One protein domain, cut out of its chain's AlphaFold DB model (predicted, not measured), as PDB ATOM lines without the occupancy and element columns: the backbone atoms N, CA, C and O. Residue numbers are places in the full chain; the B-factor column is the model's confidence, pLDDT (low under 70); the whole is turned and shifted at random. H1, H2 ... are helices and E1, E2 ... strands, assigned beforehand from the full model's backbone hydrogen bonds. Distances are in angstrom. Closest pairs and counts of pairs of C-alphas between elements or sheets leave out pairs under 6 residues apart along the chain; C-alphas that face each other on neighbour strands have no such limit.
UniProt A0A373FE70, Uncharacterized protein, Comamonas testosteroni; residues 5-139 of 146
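This is residues 5 to 139 of the 146 residues of an uncharacterized protein of Comamonas testosteroni (UniProt A0A373FE70). A strongly twisted sheet of seven strands curls round the longest helix, H3, and a second helix, H2, covers the same face toward the E2 and E3 side. The short helix H4 packs on H3, while H1 only grazes the sheet and is the element farthest from the middle. The printed part has 135 residues, in the order E1 H1 H2 E2 E3 E4 E5 H3 E6 E7 H4; the sheet runs E2 E3 E4 E5 E1 E6 E7, all antiparallel. The class is mixed, helices and strands, and the whole is compact, with a radius of gyration of the C-alphas of 14.5 A and spans of 39 by 36 by 26 A.

Start at edge strand E2, residues 48 to 52, and its hairpin with E3, residues 61 to 67, where N 49 and O 66 are 2.8 A apart, within hydrogen-bond range. E4, residues 76 to 81, follows with N 63 and O 79 at 2.9 A, then E5, residues 92 to 96, with N 94 and O 78 at 2.8 A; E2 to E5 form a meander, each strand the antiparallel neighbour of the one before. Next come E1, residues 5 to 9, with N 93 and O 5 at 2.8 A, E6, residues 115 to 119, with N 6 and O 118 at 2.8 A, and edge strand E7, residues 126 to 128, with N 117 and O 126 at 2.8 A. Look at H3, residues 98 to 112, in the curl: its closest C-alphas to E7 are those of Ala 106 and Val 128, 6.2 A apart. E5, H3 and E6 make a split strand-helix-strand unit, two strands running the same way with E1 between them, and its crossover is right-handed. H2, residues 35 to 44, is on the same face as H3, at a height over the sheet of 9.7 A. H2 and H3 touch, closest at the C-alphas of Ala 41 and Leu 108, 5.1 A, at a steep tilt of 58 degrees, opposite ways. H4, residues 134 to 139, touches H3, closest at the C-alphas of Leu 102 and Ala 134, 5.0 A. H1, residues 12 to 20, grazes the sheet with residues 14 to 18 and is apart from H2, H3 and H4. In H1, H2 and H4 every O i to N i+4 pair is within hydrogen-bond range; in H3, 9 of 11 are.

Find C-alpha 5 at (-82.729, -103.267, 7.115), where E1 begins. H3 runs 19.8 A from C-alpha 98 at (-88.149, -96.843, 3.914), and E3 spans 20.0 A. H4 ends at C-alpha 139, (-94.216, -91.400, 10.061).

The C-alphas farthest apart are those of Ser 12 and Ala 72, 43.5 A. The printed part has no cut, and the link from H1 to H2, residues 21 to 34, is long. Residues 70 to 72 are under 70 in pLDDT.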
ATOM      1  N   TYR A   5     -81.467-102.877   6.500       97.06
ATOM      2  CA  TYR A   5     -82.729-103.267   7.115       97.06
ATOM      3  C   TYR A   5     -82.811-104.790   7.169       97.06
ATOM      4  O   TYR A   5     -82.974-105.448   6.139       97.06
ATOM      5  N   SER A   6     -82.668-105.352   8.362       97.25
ATOM      6  CA  SER A   6     -82.784-106.791   8.594       97.25
ATOM      7  C   SER A   6     -84.235-107.147   8.892       97.25
ATOM      8  O   SER A   6     -84.900-106.431   9.643       97.25
ATOM      9  N   VAL A   7     -84.728-108.230   8.292       98.00
ATOM     10  CA  VAL A   7     -86.129-108.649   8.409       98.00
ATOM     11  C   VAL A   7     -86.199-110.002   9.091       98.00
ATOM     12  O   VAL A   7     -85.541-110.948   8.658       98.00
ATOM     13  N   PHE A   8     -87.018-110.100  10.134       97.75
ATOM     14  CA  PHE A   8     -87.150-111.315  10.928       97.75
ATOM     15  C   PHE A   8     -88.616-111.702  11.125       97.75
ATOM     16  O   PHE A   8     -89.454-110.834  11.366       97.75
ATOM     17  N   PRO A   9     -88.955-112.995  11.060       97.62
ATOM     18  CA  PRO A   9     -90.247-113.466  11.526       97.62
ATOM     19  C   PRO A   9     -90.322-113.439  13.055       97.62
ATOM     20  O   PRO A   9     -89.300-113.551  13.733       97.62
ATOM     21  N   LEU A  10     -91.536-113.368  13.602       96.19
ATOM     22  CA  LEU A  10     -91.767-113.536  15.038       96.19
ATOM     23  C   LEU A  10     -91.398-114.964  15.464       96.19
ATOM     24  O   LEU A  10     -92.067-115.937  15.115       96.19
ATOM     25  N   GLN A  11     -90.304-115.074  16.214       94.19
ATOM     26  CA  GLN A  11     -89.811-116.298  16.845       94.19
ATOM     27  C   GLN A  11     -89.656-116.045  18.342       94.19
ATOM     28  O   GLN A  11     -89.500-114.898  18.743       94.19
ATOM     29  N   SER A  12     -89.652-117.096  19.164       90.50
ATOM     30  CA  SER A  12     -89.675-116.962  20.630       90.50
ATOM     31  C   SER A  12     -88.596-116.025  21.182       90.50
ATOM     32  O   SER A  12     -88.911-115.140  21.960       90.50
ATOM     33  N   GLU A  13     -87.350-116.165  20.723       91.94
ATOM     34  CA  GLU A  13     -86.240-115.310  21.171       91.94
ATOM     35  C   GLU A  13     -86.429-113.844  20.754       91.94
ATOM     36  O   GLU A  13     -86.122-112.931  21.518       91.94
ATOM     37  N   LEU A  14     -86.980-113.607  19.560       94.44
ATOM     38  CA  LEU A  14     -87.279-112.257  19.094       94.44
ATOM     39  C   LEU A  14     -88.451-111.648  19.868       94.44
ATOM     40  O   LEU A  14     -88.396-110.473  20.198       94.44
ATOM     41  N   CYS A  15     -89.486-112.430  20.170       94.50
ATOM     42  CA  CYS A  15     -90.621-112.001  20.987       94.50
ATOM     43  C   CYS A  15     -90.175-111.580  22.392       94.50
ATOM     44  O   CYS A  15     -90.541-110.493  22.831       94.50
ATOM     45  N   ASP A  16     -89.329-112.383  23.047       94.81
ATOM     46  CA  ASP A  16     -88.769-112.051  24.363       94.81
ATOM     47  C   ASP A  16     -88.001-110.717  24.306       94.81
ATOM     48  O   ASP A  16     -88.154-109.855  25.169       94.81
ATOM     49  N   TRP A  17     -87.214-110.503  23.246       94.12
ATOM     50  CA  TRP A  17     -86.501-109.243  23.048       94.12
ATOM     51  C   TRP A  17     -87.434-108.060  22.738       94.12
ATOM     52  O   TRP A  17     -87.203-106.958  23.229       94.12
ATOM     53  N   LEU A  18     -88.505-108.260  21.961       94.31
ATOM     54  CA  LEU A  18     -89.514-107.224  21.703       94.31
ATOM     55  C   LEU A  18     -90.243-106.805  22.985       94.31
ATOM     56  O   LEU A  18     -90.496-105.613  23.162       94.31
ATOM     57  N   ASP A  19     -90.515-107.746  23.894       94.19
ATOM     58  CA  ASP A  19     -91.086-107.450  25.211       94.19
ATOM     59  C   ASP A  19     -90.143-106.554  26.034       94.19
ATOM     60  O   ASP A  19     -90.594-105.595  26.666       94.19
ATOM     61  N   GLU A  20     -88.826-106.799  25.976       93.19
ATOM     62  CA  GLU A  20     -87.815-105.925  26.592       93.19
ATOM     63  C   GLU A  20     -87.783-104.520  25.967       93.19
ATOM     64  O   GLU A  20     -87.490-103.550  26.667       93.19
ATOM     65  N   GLN A  21     -88.100-104.401  24.672       89.38
ATOM     66  CA  GLN A  21     -88.224-103.117  23.969       89.38
ATOM     67  C   GLN A  21     -89.603-102.452  24.151       89.38
ATOM     68  O   GLN A  21     -89.816-101.348  23.654       89.38
ATOM     69  N   GLY A  22     -90.555-103.098  24.835       91.12
ATOM     70  CA  GLY A  22     -91.922-102.591  24.992       91.12
ATOM     71  C   GLY A  22     -92.760-102.612  23.706       91.12
ATOM     72  O   GLY A  22     -93.782-101.927  23.630       91.12
ATOM     73  N   VAL A  23     -92.351-103.387  22.698       90.69
ATOM     74  CA  VAL A  23     -93.062-103.514  21.420       90.69
ATOM     75  C   VAL A  23     -94.128-104.597  21.539       90.69
ATOM     76  O   VAL A  23     -93.826-105.765  21.765       90.69
ATOM     77  N   VAL A  24     -95.392-104.224  21.344       92.06
ATOM     78  CA  VAL A  24     -96.511-105.177  21.357       92.06
ATOM     79  C   VAL A  24     -96.539-105.965  20.050       92.06
ATOM     80  O   VAL A  24     -96.539-105.379  18.967       92.06
ATOM     81  N   TRP A  25     -96.634-107.292  20.143       94.62
ATOM     82  CA  TRP A  25     -96.678-108.193  18.992       94.62
ATOM     83  C   TRP A  25     -97.872-109.166  19.064       94.62
ATOM     84  O   TRP A  25     -98.345-109.507  20.148       94.62
ATOM     85  N   PRO A  26     -98.419-109.596  17.911       94.25
ATOM     86  CA  PRO A  26     -99.533-110.535  17.853       94.25
ATOM     87  C   PRO A  26     -99.065-111.991  17.985       94.25
ATOM     88  O   PRO A  26     -98.092-112.404  17.355       94.25
ATOM     89  N   GLU A  27     -99.831-112.816  18.698       92.25
ATOM     90  CA  GLU A  27     -99.612-114.269  18.792       92.25
ATOM     91  C   GLU A  27    -100.106-115.011  17.533       92.25
ATOM     92  O   GLU A  27    -101.016-115.843  17.578       92.25
ATOM     93  N   VAL A  28     -99.528-114.696  16.372       94.06
ATOM     94  CA  VAL A  28     -99.827-115.369  15.099       94.06
ATOM     95  C   VAL A  28     -98.565-115.998  14.501       94.06
ATOM     96  O   VAL A  28     -97.469-115.476  14.704       94.06
ATOM     97  N   PRO A  29     -98.686-117.111  13.752       94.75
ATOM     98  CA  PRO A  29     -97.532-117.734  13.116       94.75
ATOM     99  C   PRO A  29     -96.813-116.762  12.181       94.75
ATOM    100  O   PRO A  29     -97.454-116.084  11.378       94.75
ATOM    101  N   SER A  30     -95.485-116.756  12.259       97.56
ATOM    102  CA  SER A  30     -94.618-115.997  11.369       97.56
ATOM    103  C   SER A  30     -93.457-116.863  10.888       97.56
ATOM    104  O   SER A  30     -92.982-117.743  11.611       97.56
ATOM    105  N   ARG A  31     -93.008-116.653   9.649       97.94
ATOM    106  CA  ARG A  31     -91.869-117.368   9.057       97.94
ATOM    107  C   ARG A  31     -91.171-116.539   7.988       97.94
ATOM    108  O   ARG A  31     -91.734-115.600   7.436       97.94
ATOM    109  N   ASN A  32     -89.957-116.949   7.645       98.44
ATOM    110  CA  ASN A  32     -89.269-116.411   6.481       98.44
ATOM    111  C   ASN A  32     -90.040-116.740   5.181       98.44
ATOM    112  O   ASN A  32     -90.691-117.789   5.087       98.44
ATOM    113  N   PRO A  33     -89.979-115.871   4.161       98.50
ATOM    114  CA  PRO A  33     -90.637-116.115   2.884       98.50
ATOM    115  C   PRO A  33     -89.882-117.136   2.035       98.50
ATOM    116  O   PRO A  33     -88.658-117.234   2.074       98.50
ATOM    117  N   THR A  34     -90.590-117.844   1.165       98.62
ATOM    118  CA  THR A  34     -89.960-118.475  -0.002       98.62
ATOM    119  C   THR A  34     -89.639-117.423  -1.070       98.62
ATOM    120  O   THR A  34     -90.243-116.347  -1.111       98.62
ATOM    121  N   LEU A  35     -88.736-117.734  -2.008       98.44
ATOM    122  CA  LEU A  35     -88.462-116.831  -3.135       98.44
ATOM    123  C   LEU A  35     -89.726-116.546  -3.975       98.44
ATOM    124  O   LEU A  35     -89.899-115.441  -4.489       98.44
ATOM    125  N   ALA A  36     -90.620-117.530  -4.109       98.44
ATOM    126  CA  ALA A  36     -91.874-117.369  -4.841       98.44
ATOM    127  C   ALA A  36     -92.806-116.347  -4.169       98.44
ATOM    128  O   ALA A  36     -93.410-115.527  -4.858       98.44
ATOM    129  N   GLU A  37     -92.881-116.356  -2.838       98.56
ATOM    130  CA  GLU A  37     -93.684-115.403  -2.063       98.56
ATOM    131  C   GLU A  37     -93.103-113.994  -2.118       98.56
ATOM    132  O   GLU A  37     -93.851-113.048  -2.355       98.56
ATOM    133  N   LEU A  38     -91.776-113.853  -2.023       98.31
ATOM    134  CA  LEU A  38     -91.101-112.567  -2.231       98.31
ATOM    135  C   LEU A  38     -91.438-111.974  -3.601       98.31
ATOM    136  O   LEU A  38     -91.849-110.820  -3.701       98.31
ATOM    137  N   LYS A  39     -91.324-112.769  -4.667       98.38
ATOM    138  CA  LYS A  39     -91.679-112.332  -6.025       98.38
ATOM    139  C   LYS A  39     -93.157-111.975  -6.160       98.38
ATOM    140  O   LYS A  39     -93.483-111.011  -6.848       98.38
ATOM    141  N   ALA A  40     -94.042-112.737  -5.520       98.25
ATOM    142  CA  ALA A  40     -95.471-112.450  -5.521       98.25
ATOM    143  C   ALA A  40     -95.783-111.127  -4.806       98.25
ATOM    144  O   ALA A  40     -96.562-110.338  -5.331       98.25
ATOM    145  N   ALA A  41     -95.143-110.854  -3.664       97.94
ATOM    146  CA  ALA A  41     -95.271-109.585  -2.950       97.94
ATOM    147  C   ALA A  41     -94.753-108.410  -3.794       97.94
ATOM    148  O   ALA A  41     -95.462-107.420  -3.956       97.94
ATOM    149  N   ILE A  42     -93.580-108.553  -4.426       97.88
ATOM    150  CA  ILE A  42     -93.013-107.548  -5.344       97.88
ATOM    151  C   ILE A  42     -93.996-107.221  -6.475       97.88
ATOM    152  O   ILE A  42     -94.217-106.054  -6.778       97.88
ATOM    153  N   ALA A  43     -94.624-108.235  -7.075       97.31
ATOM    154  CA  ALA A  43     -95.572-108.049  -8.173       97.31
ATOM    155  C   ALA A  43     -96.887-107.353  -7.764       97.31
ATOM    156  O   ALA A  43     -97.621-106.890  -8.637       97.31
ATOM    157  N   ARG A  44     -97.206-107.302  -6.464       96.62
ATOM    158  CA  ARG A  44     -98.389-106.605  -5.933       96.62
ATOM    159  C   ARG A  44     -98.125-105.141  -5.607       96.62
ATOM    160  O   ARG A  44     -99.081-104.377  -5.503       96.62
ATOM    161  N   VAL A  45     -96.862-104.742  -5.467       94.75
ATOM    162  CA  VAL A  45     -96.512-103.335  -5.276       94.75
ATOM    163  C   VAL A  45     -96.692-102.608  -6.617       94.75
ATOM    164  O   VAL A  45     -96.042-102.970  -7.604       94.75
ATOM    165  N   PRO A  46     -97.585-101.607  -6.699       91.50
ATOM    166  CA  PRO A  46     -97.883-100.926  -7.951       91.50
ATOM    167  C   PRO A  46     -96.665-100.165  -8.477       91.50
ATOM    168  O   PRO A  46     -95.839 -99.667  -7.713       91.50
ATOM    169  N   ASP A  47     -96.577-100.064  -9.805       92.81
ATOM    170  CA  ASP A  47     -95.554 -99.290 -10.515       92.81
ATOM    171  C   ASP A  47     -94.102 -99.686 -10.200       92.81
ATOM    172  O   ASP A  47     -93.179 -98.906 -10.457       92.81
ATOM    173  N   LEU A  48     -93.878-100.893  -9.673       95.00
ATOM    174  CA  LEU A  48     -92.564-101.373  -9.274       95.00
ATOM    175  C   LEU A  48     -91.862-102.114 -10.419       95.00
ATOM    176  O   LEU A  48     -92.341-103.130 -10.923       95.00
ATOM    177  N   GLN A  49     -90.693-101.622 -10.818       95.62
ATOM    178  CA  GLN A  49     -89.779-102.332 -11.706       95.62
ATOM    179  C   GLN A  49     -88.811-103.176 -10.873       95.62
ATOM    180  O   GLN A  49     -88.290-102.705  -9.865       95.62
ATOM    181  N   SER A  50     -88.559-104.408 -11.319       96.81
ATOM    182  CA  SER A  50     -87.673-105.362 -10.653       96.81
ATOM    183  C   SER A  50     -86.549-105.806 -11.590       96.81
ATOM    184  O   SER A  50     -86.798-106.209 -12.727       96.81
ATOM    185  N   GLU A  51     -85.316-105.748 -11.092       97.88
ATOM    186  CA  GLU A  51     -84.105-106.222 -11.763       97.88
ATOM    187  C   GLU A  51     -83.404-107.247 -10.861       97.88
ATOM    188  O   GLU A  51     -82.616-106.904  -9.977       97.88
ATOM    189  N   ALA A  52     -83.732-108.524 -11.066       97.75
ATOM    190  CA  ALA A  52     -83.223-109.629 -10.260       97.75
ATOM    191  C   ALA A  52     -81.950-110.259 -10.851       97.75
ATOM    192  O   ALA A  52     -81.796-110.379 -12.069       97.75
ATOM    193  N   SER A  53     -81.057-110.729  -9.978       98.25
ATOM    194  CA  SER A  53     -79.931-111.582 -10.354       98.25
ATOM    195  C   SER A  53     -80.390-113.002 -10.710       98.25
ATOM    196  O   SER A  53     -81.545-113.382 -10.512       98.25
ATOM    197  N   ALA A  54     -79.458-113.823 -11.201       97.50
ATOM    198  CA  ALA A  54     -79.724-115.233 -11.469       97.50
ATOM    199  C   ALA A  54     -80.142-115.994 -10.194       97.50
ATOM    200  O   ALA A  54     -79.612-115.762  -9.107       97.50
ATOM    201  N   GLU A  55     -81.076-116.932 -10.346       97.88
ATOM    202  CA  GLU A  55     -81.615-117.767  -9.267       97.88
ATOM    203  C   GLU A  55     -80.805-119.053  -9.142       97.88
ATOM    204  O   GLU A  55     -81.182-120.109  -9.652       97.88
ATOM    205  N   VAL A  56     -79.645-118.947  -8.499       98.12
ATOM    206  CA  VAL A  56     -78.743-120.081  -8.295       98.12
ATOM    207  C   VAL A  56     -78.733-120.457  -6.819       98.12
ATOM    208  O   VAL A  56     -78.351-119.653  -5.971       98.12
ATOM    209  N   LEU A  57     -79.147-121.689  -6.508       98.06
ATOM    210  CA  LEU A  57     -79.161-122.201  -5.137       98.06
ATOM    211  C   LEU A  57     -77.772-122.116  -4.491       98.06
ATOM    212  O   LEU A  57     -76.749-122.371  -5.128       98.06
ATOM    213  N   GLY A  58     -77.750-121.749  -3.211       97.75
ATOM    214  CA  GLY A  58     -76.540-121.528  -2.425       97.75
ATOM    215  C   GLY A  58     -75.766-120.258  -2.786       97.75
ATOM    216  O   GLY A  58     -74.782-119.954  -2.115       97.75
ATOM    217  N   GLN A  59     -76.184-119.506  -3.809       98.12
ATOM    218  CA  GLN A  59     -75.590-118.217  -4.158       98.12
ATOM    219  C   GLN A  59     -76.453-117.064  -3.664       98.12
ATOM    220  O   GLN A  59     -77.636-117.222  -3.358       98.12
ATOM    221  N   ARG A  60     -75.840-115.882  -3.614       98.06
ATOM    222  CA  ARG A  60     -76.560-114.649  -3.337       98.06
ATOM    223  C   ARG A  60     -77.577-114.387  -4.438       98.06
ATOM    224  O   ARG A  60     -77.234-114.431  -5.619       98.06
ATOM    225  N   TRP A  61     -78.790-114.051  -4.028       98.44
ATOM    226  CA  TRP A  61     -79.802-113.499  -4.909       98.44
ATOM    227  C   TRP A  61     -80.059-112.045  -4.530       98.44
ATOM    228  O   TRP A  61     -80.250-111.731  -3.357       98.44
ATOM    229  N   SER A  62     -80.043-111.165  -5.523       98.31
ATOM    230  CA  SER A  62     -80.267-109.733  -5.357       98.31
ATOM    231  C   SER A  62     -81.408-109.281  -6.254       98.31
ATOM    232  O   SER A  62     -81.551-109.786  -7.368       98.31
ATOM    233  N   ASN A  63     -82.189-108.304  -5.806       98.44
ATOM    234  CA  ASN A  63     -83.239-107.702  -6.614       98.44
ATOM    235  C   ASN A  63     -83.313-106.196  -6.369       98.44
ATOM    236  O   ASN A  63     -83.671-105.759  -5.274       98.44
ATOM    237  N   LEU A  64     -82.967-105.418  -7.394       98.06
ATOM    238  CA  LEU A  64     -83.151-103.975  -7.375       98.06
ATOM    239  C   LEU A  64     -84.605-103.664  -7.719       98.06
ATOM    240  O   LEU A  64     -85.084-103.983  -8.807       98.06
ATOM    241  N   LEU A  65     -85.285-103.010  -6.788       97.56
ATOM    242  CA  LEU A  65     -86.666-102.580  -6.920       97.56
ATOM    243  C   LEU A  65     -86.684-101.066  -7.097       97.56
ATOM    244  O   LEU A  65     -86.052-100.356  -6.321       97.56
ATOM    245  N   THR A  66     -87.375-100.562  -8.119       96.62
ATOM    246  CA  THR A  66     -87.463 -99.121  -8.413       96.62
ATOM    247  C   THR A  66     -88.892 -98.734  -8.773       96.62
ATOM    248  O   THR A  66     -89.471 -99.308  -9.695       96.62
ATOM    249  N   GLN A  67     -89.468 -97.743  -8.090       93.94
ATOM    250  CA  GLN A  67     -90.770 -97.192  -8.473       93.94
ATOM    251  C   GLN A  67     -90.662 -96.385  -9.771       93.94
ATOM    252  O   GLN A  67     -89.770 -95.553  -9.943       93.94
ATOM    253  N   THR A  68     -91.601 -96.597 -10.688       88.50
ATOM    254  CA  THR A  68     -91.592 -95.970 -12.018       88.50
ATOM    255  C   THR A  68     -92.306 -94.617 -12.065       88.50
ATOM    256  O   THR A  68     -91.952 -93.781 -12.900       88.50
ATOM    257  N   THR A  69     -93.263 -94.369 -11.166       76.69
ATOM    258  CA  THR A  69     -94.168 -93.198 -11.180       76.69
ATOM    259  C   THR A  69     -93.703 -91.998 -10.354       76.69
ATOM    260  O   THR A  69     -94.361 -90.960 -10.312       76.69
ATOM    261  N   SER A  70     -92.532 -92.082  -9.744       65.19
ATOM    262  CA  SER A  70     -91.958 -91.037  -8.900       65.19
ATOM    263  C   SER A  70     -91.114 -90.053  -9.718       65.19
ATOM    264  O   SER A  70     -90.452 -90.435 -10.682       65.19
ATOM    265  N   GLY A  71     -91.187 -88.762  -9.366       68.69
ATOM    266  CA  GLY A  71     -90.607 -87.636 -10.114       68.69
ATOM    267  C   GLY A  71     -89.072 -87.638 -10.236       68.69
ATOM    268  O   GLY A  71     -88.452 -88.598 -10.674       68.69
ATOM    269  N   ALA A  72     -88.409 -86.525  -9.903       68.50
ATOM    270  CA  ALA A  72     -86.960 -86.391 -10.128       68.50
ATOM    271  C   ALA A  72     -86.094 -87.370  -9.298       68.50
ATOM    272  O   ALA A  72     -84.942 -87.618  -9.653       68.50
ATOM    273  N   LYS A  73     -86.635 -87.928  -8.207       80.94
ATOM    274  CA  LYS A  73     -86.031 -89.015  -7.427       80.94
ATOM    275  C   LYS A  73     -87.021 -90.166  -7.347       80.94
ATOM    276  O   LYS A  73     -88.131 -89.971  -6.859       80.94
ATOM    277  N   ARG A  74     -86.600 -91.338  -7.817       88.81
ATOM    278  CA  ARG A  74     -87.408 -92.551  -7.763       88.81
ATOM    279  C   ARG A  74     -87.082 -93.348  -6.501       88.81
ATOM    280  O   ARG A  74     -85.901 -93.666  -6.342       88.81
ATOM    281  N   PRO A  75     -88.053 -93.653  -5.613       93.69
ATOM    282  CA  PRO A  75     -87.864 -94.612  -4.538       93.69
ATOM    283  C   PRO A  75     -87.347 -95.928  -5.097       93.69
ATOM    284  O   PRO A  75     -87.810 -96.411  -6.135       93.69
ATOM    285  N   TRP A  76     -86.358 -96.480  -4.415       95.69
ATOM    286  CA  TRP A  76     -85.745 -97.743  -4.776       95.69
ATOM    287  C   TRP A  76     -85.310 -98.468  -3.516       95.69
ATOM    288  O   TRP A  76     -85.108 -97.836  -2.483       95.69
ATOM    289  N   CYS A  77     -85.145 -99.779  -3.595       96.94
ATOM    290  CA  CYS A  77     -84.491-100.559  -2.555       96.94
ATOM    291  C   CYS A  77     -83.794-101.777  -3.168       96.94
ATOM    292  O   CYS A  77     -84.151-102.223  -4.261       96.94
ATOM    293  N   MET A  78     -82.762-102.292  -2.497       97.81
ATOM    294  CA  MET A  78     -82.049-103.491  -2.941       97.81
ATOM    295  C   MET A  78     -82.323-104.643  -1.984       97.81
ATOM    296  O   MET A  78     -81.815-104.670  -0.867       97.81
ATOM    297  N   LEU A  79     -83.093-105.620  -2.438       98.19
ATOM    298  CA  LEU A  79     -83.417-106.813  -1.667       98.19
ATOM    299  C   LEU A  79     -82.317-107.863  -1.849       98.19
ATOM    300  O   LEU A  79     -81.847-108.081  -2.967       98.19
ATOM    301  N   GLN A  80     -81.899-108.505  -0.763       98.50
ATOM    302  CA  GLN A  80     -80.797-109.463  -0.745       98.50
ATOM    303  C   GLN A  80     -81.176-110.742   0.000       98.50
ATOM    304  O   GLN A  80     -81.677-110.690   1.119       98.50
ATOM    305  N   ILE A  81     -80.846-111.891  -0.590       98.50
ATOM    306  CA  ILE A  81     -80.784-113.201   0.069       98.50
ATOM    307  C   ILE A  81     -79.331-113.667  -0.017       98.50
ATOM    308  O   ILE A  81     -78.786-113.776  -1.115       98.50
ATOM    309  N   ILE A  82     -78.683-113.952   1.119       96.88
ATOM    310  CA  ILE A  82     -77.242-114.284   1.151       96.88
ATOM    311  C   ILE A  82     -76.949-115.608   0.440       96.88
ATOM    312  O   ILE A  82     -75.979-115.700  -0.313       96.88
ATOM    313  N   ALA A  83     -77.779-116.618   0.689       97.69
ATOM    314  CA  ALA A  83     -77.632-117.957   0.136       97.69
ATOM    315  C   ALA A  83     -79.012-118.525  -0.194       97.69
ATOM    316  O   ALA A  83     -79.702-119.029   0.690       97.69
ATOM    317  N   LEU A  84     -79.402-118.442  -1.467       98.44
ATOM    318  CA  LEU A  84     -80.719-118.854  -1.934       98.44
ATOM    319  C   LEU A  84     -80.997-120.333  -1.629       98.44
ATOM    320  O   LEU A  84     -80.215-121.214  -1.992       98.44
ATOM    321  N   GLN A  85     -82.136-120.595  -1.003       98.12
ATOM    322  CA  GLN A  85     -82.643-121.913  -0.642       98.12
ATOM    323  C   GLN A  85     -83.908-122.246  -1.436       98.12
ATOM    324  O   GLN A  85     -84.660-121.359  -1.842       98.12
ATOM    325  N   GLU A  86     -84.191-123.543  -1.585       96.25
ATOM    326  CA  GLU A  86     -85.460-124.026  -2.157       96.25
ATOM    327  C   GLU A  86     -86.672-123.735  -1.256       96.25
ATOM    328  O   GLU A  86     -87.810-123.758  -1.720       96.25
ATOM    329  N   ARG A  87     -86.433-123.503   0.040       97.06
ATOM    330  CA  ARG A  87     -87.464-123.283   1.061       97.06
ATOM    331  C   ARG A  87     -87.519-121.811   1.469       97.06
ATOM    332  O   ARG A  87     -87.364-120.921   0.639       97.06
ATOM    333  N   GLU A  88     -87.809-121.560   2.735       98.00
ATOM    334  CA  GLU A  88     -87.841-120.235   3.334       98.00
ATOM    335  C   GLU A  88     -86.425-119.636   3.332       98.00
ATOM    336  O   GLU A  88     -85.436-120.341   3.537       98.00
ATOM    337  N   ASN A  89     -86.331-118.342   3.044       98.38
ATOM    338  CA  ASN A  89     -85.088-117.611   2.863       98.38
ATOM    339  C   ASN A  89     -85.034-116.432   3.827       98.38
ATOM    340  O   ASN A  89     -85.936-115.596   3.847       98.38
ATOM    341  N   GLU A  90     -83.938-116.339   4.571       98.12
ATOM    342  CA  GLU A  90     -83.567-115.101   5.248       98.12
ATOM    343  C   GLU A  90     -83.226-114.038   4.205       98.12
ATOM    344  O   GLU A  90     -82.542-114.313   3.209       98.12
ATOM    345  N   PHE A  91     -83.697-112.819   4.438       98.44
ATOM    346  CA  PHE A  91     -83.434-111.704   3.550       98.44
ATOM    347  C   PHE A  91     -83.256-110.405   4.328       98.44
ATOM    348  O   PHE A  91     -83.658-110.269   5.481       98.44
ATOM    349  N   TYR A  92     -82.640-109.441   3.664       98.31
ATOM    350  CA  TYR A  92     -82.468-108.087   4.167       98.31
ATOM    351  C   TYR A  92     -82.566-107.102   3.005       98.31
ATOM    352  O   TYR A  92     -82.517-107.488   1.831       98.31
ATOM    353  N   VAL A  93     -82.699-105.821   3.330       97.88
ATOM    354  CA  VAL A  93     -82.632-104.738   2.353       97.88
ATOM    355  C   VAL A  93     -81.349-103.946   2.564       97.88
ATOM    356  O   VAL A  93     -81.077-103.437   3.651       97.88
ATOM    357  N   GLU A  94     -80.548-103.853   1.509       95.25
ATOM    358  CA  GLU A  94     -79.297-103.107   1.476       95.25
ATOM    359  C   GLU A  94     -79.531-101.726   0.867       95.25
ATOM    360  O   GLU A  94     -79.428-101.542  -0.346       95.25
ATOM    361  N   ASN A  95     -79.789-100.726   1.706       92.44
ATOM    362  CA  ASN A  95     -80.239 -99.401   1.289       92.44
ATOM    363  C   ASN A  95     -81.616 -99.415   0.611       92.44
ATOM    364  O   ASN A  95     -81.985-100.296  -0.172       92.44
ATOM    365  N   GLY A  96     -82.357 -98.343   0.844       93.25
ATOM    366  CA  GLY A  96     -83.572 -98.090   0.104       93.25
ATOM    367  C   GLY A  96     -84.401 -96.985   0.714       93.25
ATOM    368  O   GLY A  96     -84.059 -96.424   1.752       93.25
ATOM    369  N   ASP A  97     -85.487 -96.682   0.027       94.25
ATOM    370  CA  ASP A  97     -86.557 -95.847   0.531       94.25
ATOM    371  C   ASP A  97     -87.366 -96.627   1.588       94.25
ATOM    372  O   ASP A  97     -87.900 -97.693   1.263       94.25
ATOM    373  N   PRO A  98     -87.454 -96.139   2.838       94.81
ATOM    374  CA  PRO A  98     -88.149 -96.843   3.914       94.81
ATOM    375  C   PRO A  98     -89.617 -97.135   3.603       94.81
ATOM    376  O   PRO A  98     -90.093 -98.231   3.881       94.81
ATOM    377  N   VAL A  99     -90.324 -96.195   2.972       95.25
ATOM    378  CA  VAL A  99     -91.744 -96.363   2.648       95.25
ATOM    379  C   VAL A  99     -91.915 -97.487   1.628       95.25
ATOM    380  O   VAL A  99     -92.769 -98.350   1.809       95.25
ATOM    381  N   LEU A 100     -91.061 -97.561   0.602       96.19
ATOM    382  CA  LEU A 100     -91.083 -98.677  -0.350       96.19
ATOM    383  C   LEU A 100     -90.787-100.032   0.320       96.19
ATOM    384  O   LEU A 100     -91.410-101.039  -0.026       96.19
ATOM    385  N   ILE A 101     -89.853-100.071   1.275       97.50
ATOM    386  CA  ILE A 101     -89.547-101.287   2.043       97.50
ATOM    387  C   ILE A 101     -90.786-101.737   2.822       97.50
ATOM    388  O   ILE A 101     -91.183-102.897   2.721       97.50
ATOM    389  N   LEU A 102     -91.437-100.821   3.538       97.62
ATOM    390  CA  LEU A 102     -92.627-101.117   4.336       97.62
ATOM    391  C   LEU A 102     -93.817-101.542   3.473       97.62
ATOM    392  O   LEU A 102     -94.497-102.506   3.818       97.62
ATOM    393  N   GLN A 103     -94.016-100.917   2.307       97.25
ATOM    394  CA  GLN A 103     -95.029-101.349   1.335       97.25
ATOM    395  C   GLN A 103     -94.818-102.807   0.926       97.25
ATOM    396  O   GLN A 103     -95.763-103.595   0.917       97.25
ATOM    397  N   LEU A 104     -93.578-103.181   0.604       98.12
ATOM    398  CA  LEU A 104     -93.253-104.553   0.238       98.12
ATOM    399  C   LEU A 104     -93.488-105.529   1.399       98.12
ATOM    400  O   LEU A 104     -94.041-106.608   1.186       98.12
ATOM    401  N   LEU A 105     -93.078-105.165   2.617       98.38
ATOM    402  CA  LEU A 105     -93.246-106.017   3.793       98.38
ATOM    403  C   LEU A 105     -94.719-106.232   4.139       98.38
ATOM    404  O   LEU A 105     -95.105-107.373   4.383       98.38
ATOM    405  N   ALA A 106     -95.553-105.193   4.069       98.12
ATOM    406  CA  ALA A 106     -96.994-105.315   4.279       98.12
ATOM    407  C   ALA A 106     -97.635-106.294   3.273       98.12
ATOM    408  O   ALA A 106     -98.460-107.123   3.656       98.12
ATOM    409  N   GLN A 107     -97.203-106.267   2.002       98.06
ATOM    410  CA  GLN A 107     -97.641-107.238   0.986       98.06
ATOM    411  C   GLN A 107     -97.156-108.663   1.280       98.06
ATOM    412  O   GLN A 107     -97.872-109.634   1.024       98.06
ATOM    413  N   LEU A 108     -95.936-108.807   1.795       98.25
ATOM    414  CA  LEU A 108     -95.348-110.105   2.109       98.25
ATOM    415  C   LEU A 108     -96.034-110.772   3.310       98.25
ATOM    416  O   LEU A 108     -96.318-111.977   3.263       98.25
ATOM    417  N   CYS A 109     -96.376-109.972   4.326       98.38
ATOM    418  CA  CYS A 109     -97.020-110.407   5.565       98.38
ATOM    419  C   CYS A 109     -98.344-111.148   5.338       98.38
ATOM    420  O   CYS A 109     -98.720-111.984   6.160       98.38
ATOM    421  N   GLU A 110     -99.024-110.930   4.206       97.56
ATOM    422  CA  GLU A 110    -100.218-111.698   3.823       97.56
ATOM    423  C   GLU A 110     -99.965-113.214   3.718       97.56
ATOM    424  O   GLU A 110    -100.891-114.011   3.872       97.56
ATOM    425  N   SER A 111     -98.727-113.623   3.429       97.81
ATOM    426  CA  SER A 111     -98.342-115.026   3.207       97.81
ATOM    427  C   SER A 111     -97.398-115.589   4.270       97.81
ATOM    428  O   SER A 111     -97.345-116.807   4.479       97.81
ATOM    429  N   THR A 112     -96.663-114.711   4.953       98.00
ATOM    430  CA  THR A 112     -95.636-115.085   5.929       98.00
ATOM    431  C   THR A 112     -96.045-114.863   7.373       98.00
ATOM    432  O   THR A 112     -95.354-115.368   8.251       98.00
ATOM    433  N   GLY A 113     -97.134-114.130   7.622       97.81
ATOM    434  CA  GLY A 113     -97.409-113.547   8.932       97.81
ATOM    435  C   GLY A 113     -96.564-112.290   9.193       97.81
ATOM    436  O   GLY A 113     -95.789-111.890   8.319       97.81
ATOM    437  N   PRO A 114     -96.717-111.660  10.371       97.94
ATOM    438  CA  PRO A 114     -96.048-110.414  10.737       97.94
ATOM    439  C   PRO A 114     -94.532-110.533  10.713       97.94
ATOM    440  O   PRO A 114     -93.982-111.558  11.115       97.94
ATOM    441  N   LEU A 115     -93.863-109.471  10.291       98.31
ATOM    442  CA  LEU A 115     -92.411-109.401  10.193       98.31
ATOM    443  C   LEU A 115     -91.897-108.225  11.019       98.31
ATOM    444  O   LEU A 115     -92.566-107.209  11.156       98.31
ATOM    445  N   VAL A 116     -90.693-108.359  11.554       97.75
ATOM    446  CA  VAL A 116     -90.001-107.321  12.314       97.75
ATOM    447  C   VAL A 116     -88.880-106.763  11.453       97.75
ATOM    448  O   VAL A 116     -88.057-107.516  10.931       97.75
ATOM    449  N   LEU A 117     -88.850-105.444  11.318       97.31
ATOM    450  CA  LEU A 117     -87.817-104.687  10.633       97.31
ATOM    451  C   LEU A 117     -86.874-104.063  11.665       97.31
ATOM    452  O   LEU A 117     -87.312-103.319  12.540       97.31
ATOM    453  N   ILE A 118     -85.579-104.344  11.548       95.19
ATOM    454  CA  ILE A 118     -84.536-103.788  12.420       95.19
ATOM    455  C   ILE A 118     -83.513-103.055  11.554       95.19
ATOM    456  O   ILE A 118     -83.010-103.626  10.580       95.19
ATOM    457  N   THR A 119     -83.195-101.807  11.900       94.00
ATOM    458  CA  THR A 119     -82.146-101.025  11.225       94.00
ATOM    459  C   THR A 119     -80.811-101.169  11.944       94.00
ATOM    460  O   THR A 119     -80.748-101.340  13.161       94.00
ATOM    461  N   ASP A 120     -79.714-101.043  11.202       91.31
ATOM    462  CA  ASP A 120     -78.379-100.878  11.787       91.31
ATOM    463  C   ASP A 120     -78.104 -99.445  12.287       91.31
ATOM    464  O   ASP A 120     -77.031 -99.168  12.827       91.31
ATOM    465  N   ALA A 121     -79.074 -98.537  12.137       86.56
ATOM    466  CA  ALA A 121     -78.995 -97.150  12.587       86.56
ATOM    467  C   ALA A 121     -79.345 -96.970  14.077       86.56
ATOM    468  O   ALA A 121     -79.119 -95.889  14.622       86.56
ATOM    469  N   GLY A 122     -79.814 -98.029  14.746       82.75
ATOM    470  CA  GLY A 122     -80.135 -98.022  16.178       82.75
ATOM    471  C   GLY A 122     -81.555 -97.559  16.505       82.75
ATOM    472  O   GLY A 122     -81.817 -97.227  17.658       82.75
ATOM    473  N   ASP A 123     -82.448 -97.528  15.513       86.69
ATOM    474  CA  ASP A 123     -83.868 -97.247  15.721       86.69
ATOM    475  C   ASP A 123     -84.560 -98.398  16.465       86.69
ATOM    476  O   ASP A 123     -84.096 -99.545  16.455       86.69
ATOM    477  N   ILE A 124     -85.712 -98.102  17.072       90.25
ATOM    478  CA  ILE A 124     -86.566 -99.140  17.654       90.25
ATOM    479  C   ILE A 124     -87.042-100.124  16.567       90.25
ATOM    480  O   ILE A 124     -87.295 -99.712  15.425       90.25
ATOM    481  N   PRO A 125     -87.191-101.419  16.897       94.25
ATOM    482  CA  PRO A 125     -87.724-102.413  15.972       94.25
ATOM    483  C   PRO A 125     -89.126-102.033  15.526       94.25
ATOM    484  O   PRO A 125     -89.963-101.657  16.346       94.25
ATOM    485  N   LEU A 126     -89.397-102.190  14.237       95.81
ATOM    486  CA  LEU A 126     -90.710-101.915  13.680       95.81
ATOM    487  C   LEU A 126     -91.409-103.224  13.327       95.81
ATOM    488  O   LEU A 126     -90.926-103.999  12.501       95.81
ATOM    489  N   LEU A 127     -92.556-103.466  13.951       96.69
ATOM    490  CA  LEU A 127     -93.430-104.571  13.588       96.69
ATOM    491  C   LEU A 127     -94.272-104.174  12.372       96.69
ATOM    492  O   LEU A 127     -94.928-103.138  12.388       96.69
ATOM    493  N   VAL A 128     -94.282-105.026  11.351       97.88
ATOM    494  CA  VAL A 128     -95.081-104.870  10.135       97.88
ATOM    495  C   VAL A 128     -96.073-106.021  10.031       97.88
ATOM    496  O   VAL A 128     -95.722-107.192  10.213       97.88
ATOM    497  N   GLN A 129     -97.320-105.691   9.724       97.62
ATOM    498  CA  GLN A 129     -98.431-106.611   9.551       97.62
ATOM    499  C   GLN A 129     -99.059-106.463   8.161       97.62
ATOM    500  O   GLN A 129     -98.816-105.522   7.404       97.62
ATOM    501  N   ALA A 130     -99.876-107.452   7.800       96.75
ATOM    502  CA  ALA A 130    -100.625-107.411   6.556       96.75
ATOM    503  C   ALA A 130    -101.672-106.289   6.601       96.75
ATOM    504  O   ALA A 130    -102.488-106.237   7.519       96.75
ATOM    505  N   GLY A 131    -101.684-105.444   5.571       94.56
ATOM    506  CA  GLY A 131    -102.636-104.338   5.451       94.56
ATOM    507  C   GLY A 131    -102.224-103.044   6.154       94.56
ATOM    508  O   GLY A 131    -102.975-102.077   6.057       94.56
ATOM    509  N   ASP A 132    -101.057-103.004   6.803       96.69
ATOM    510  CA  ASP A 132    -100.519-101.760   7.354       96.69
ATOM    511  C   ASP A 132    -100.283-100.718   6.252       96.69
ATOM    512  O   ASP A 132     -99.838-101.038   5.142       96.69
ATOM    513  N   ASP A 133    -100.547 -99.449   6.576       96.81
ATOM    514  CA  ASP A 133    -100.176 -98.331   5.718       96.81
ATOM    515  C   ASP A 133     -98.696 -97.987   5.926       96.81
ATOM    516  O   ASP A 133     -98.247 -97.631   7.014       96.81
ATOM    517  N   ALA A 134     -97.915 -98.103   4.855       95.38
ATOM    518  CA  ALA A 134     -96.472 -97.913   4.909       95.38
ATOM    519  C   ALA A 134     -96.044 -96.478   5.250       95.38
ATOM    520  O   ALA A 134     -94.964 -96.295   5.811       95.38
ATOM    521  N   GLN A 135     -96.846 -95.472   4.887       94.69
ATOM    522  CA  GLN A 135     -96.538 -94.082   5.208       94.69
ATOM    523  C   GLN A 135     -96.820 -93.819   6.684       94.69
ATOM    524  O   GLN A 135     -95.971 -93.253   7.361       94.69
ATOM    525  N   GLU A 136     -97.959 -94.292   7.195       95.25
ATOM    526  CA  GLU A 136     -98.297 -94.191   8.616       95.25
ATOM    527  C   GLU A 136     -97.274 -94.924   9.494       95.25
ATOM    528  O   GLU A 136     -96.822 -94.377  10.499       95.25
ATOM    529  N   LEU A 137     -96.848 -96.128   9.095       94.81
ATOM    530  CA  LEU A 137     -95.774 -96.843   9.784       94.81
ATOM    531  C   LEU A 137     -94.479 -96.028   9.806       94.81
ATOM    532  O   LEU A 137     -93.864 -95.906  10.860       94.81
ATOM    533  N   PHE A 138     -94.071 -95.466   8.665       94.06
ATOM    534  CA  PHE A 138     -92.844 -94.675   8.576       94.06
ATOM    535  C   PHE A 138     -92.915 -93.382   9.391       94.06
ATOM    536  O   PHE A 138     -91.962 -93.058  10.092       94.06
ATOM    537  N   ASP A 139     -94.034 -92.661   9.337       92.56
ATOM    538  CA  ASP A 139     -94.216 -91.400  10.061       92.56
ATOM    539  C   ASP A 139     -94.203 -91.613  11.583       92.56
ATOM    540  O   ASP A 139     -93.753 -90.746  12.334       92.56
TER     541      ASP A 139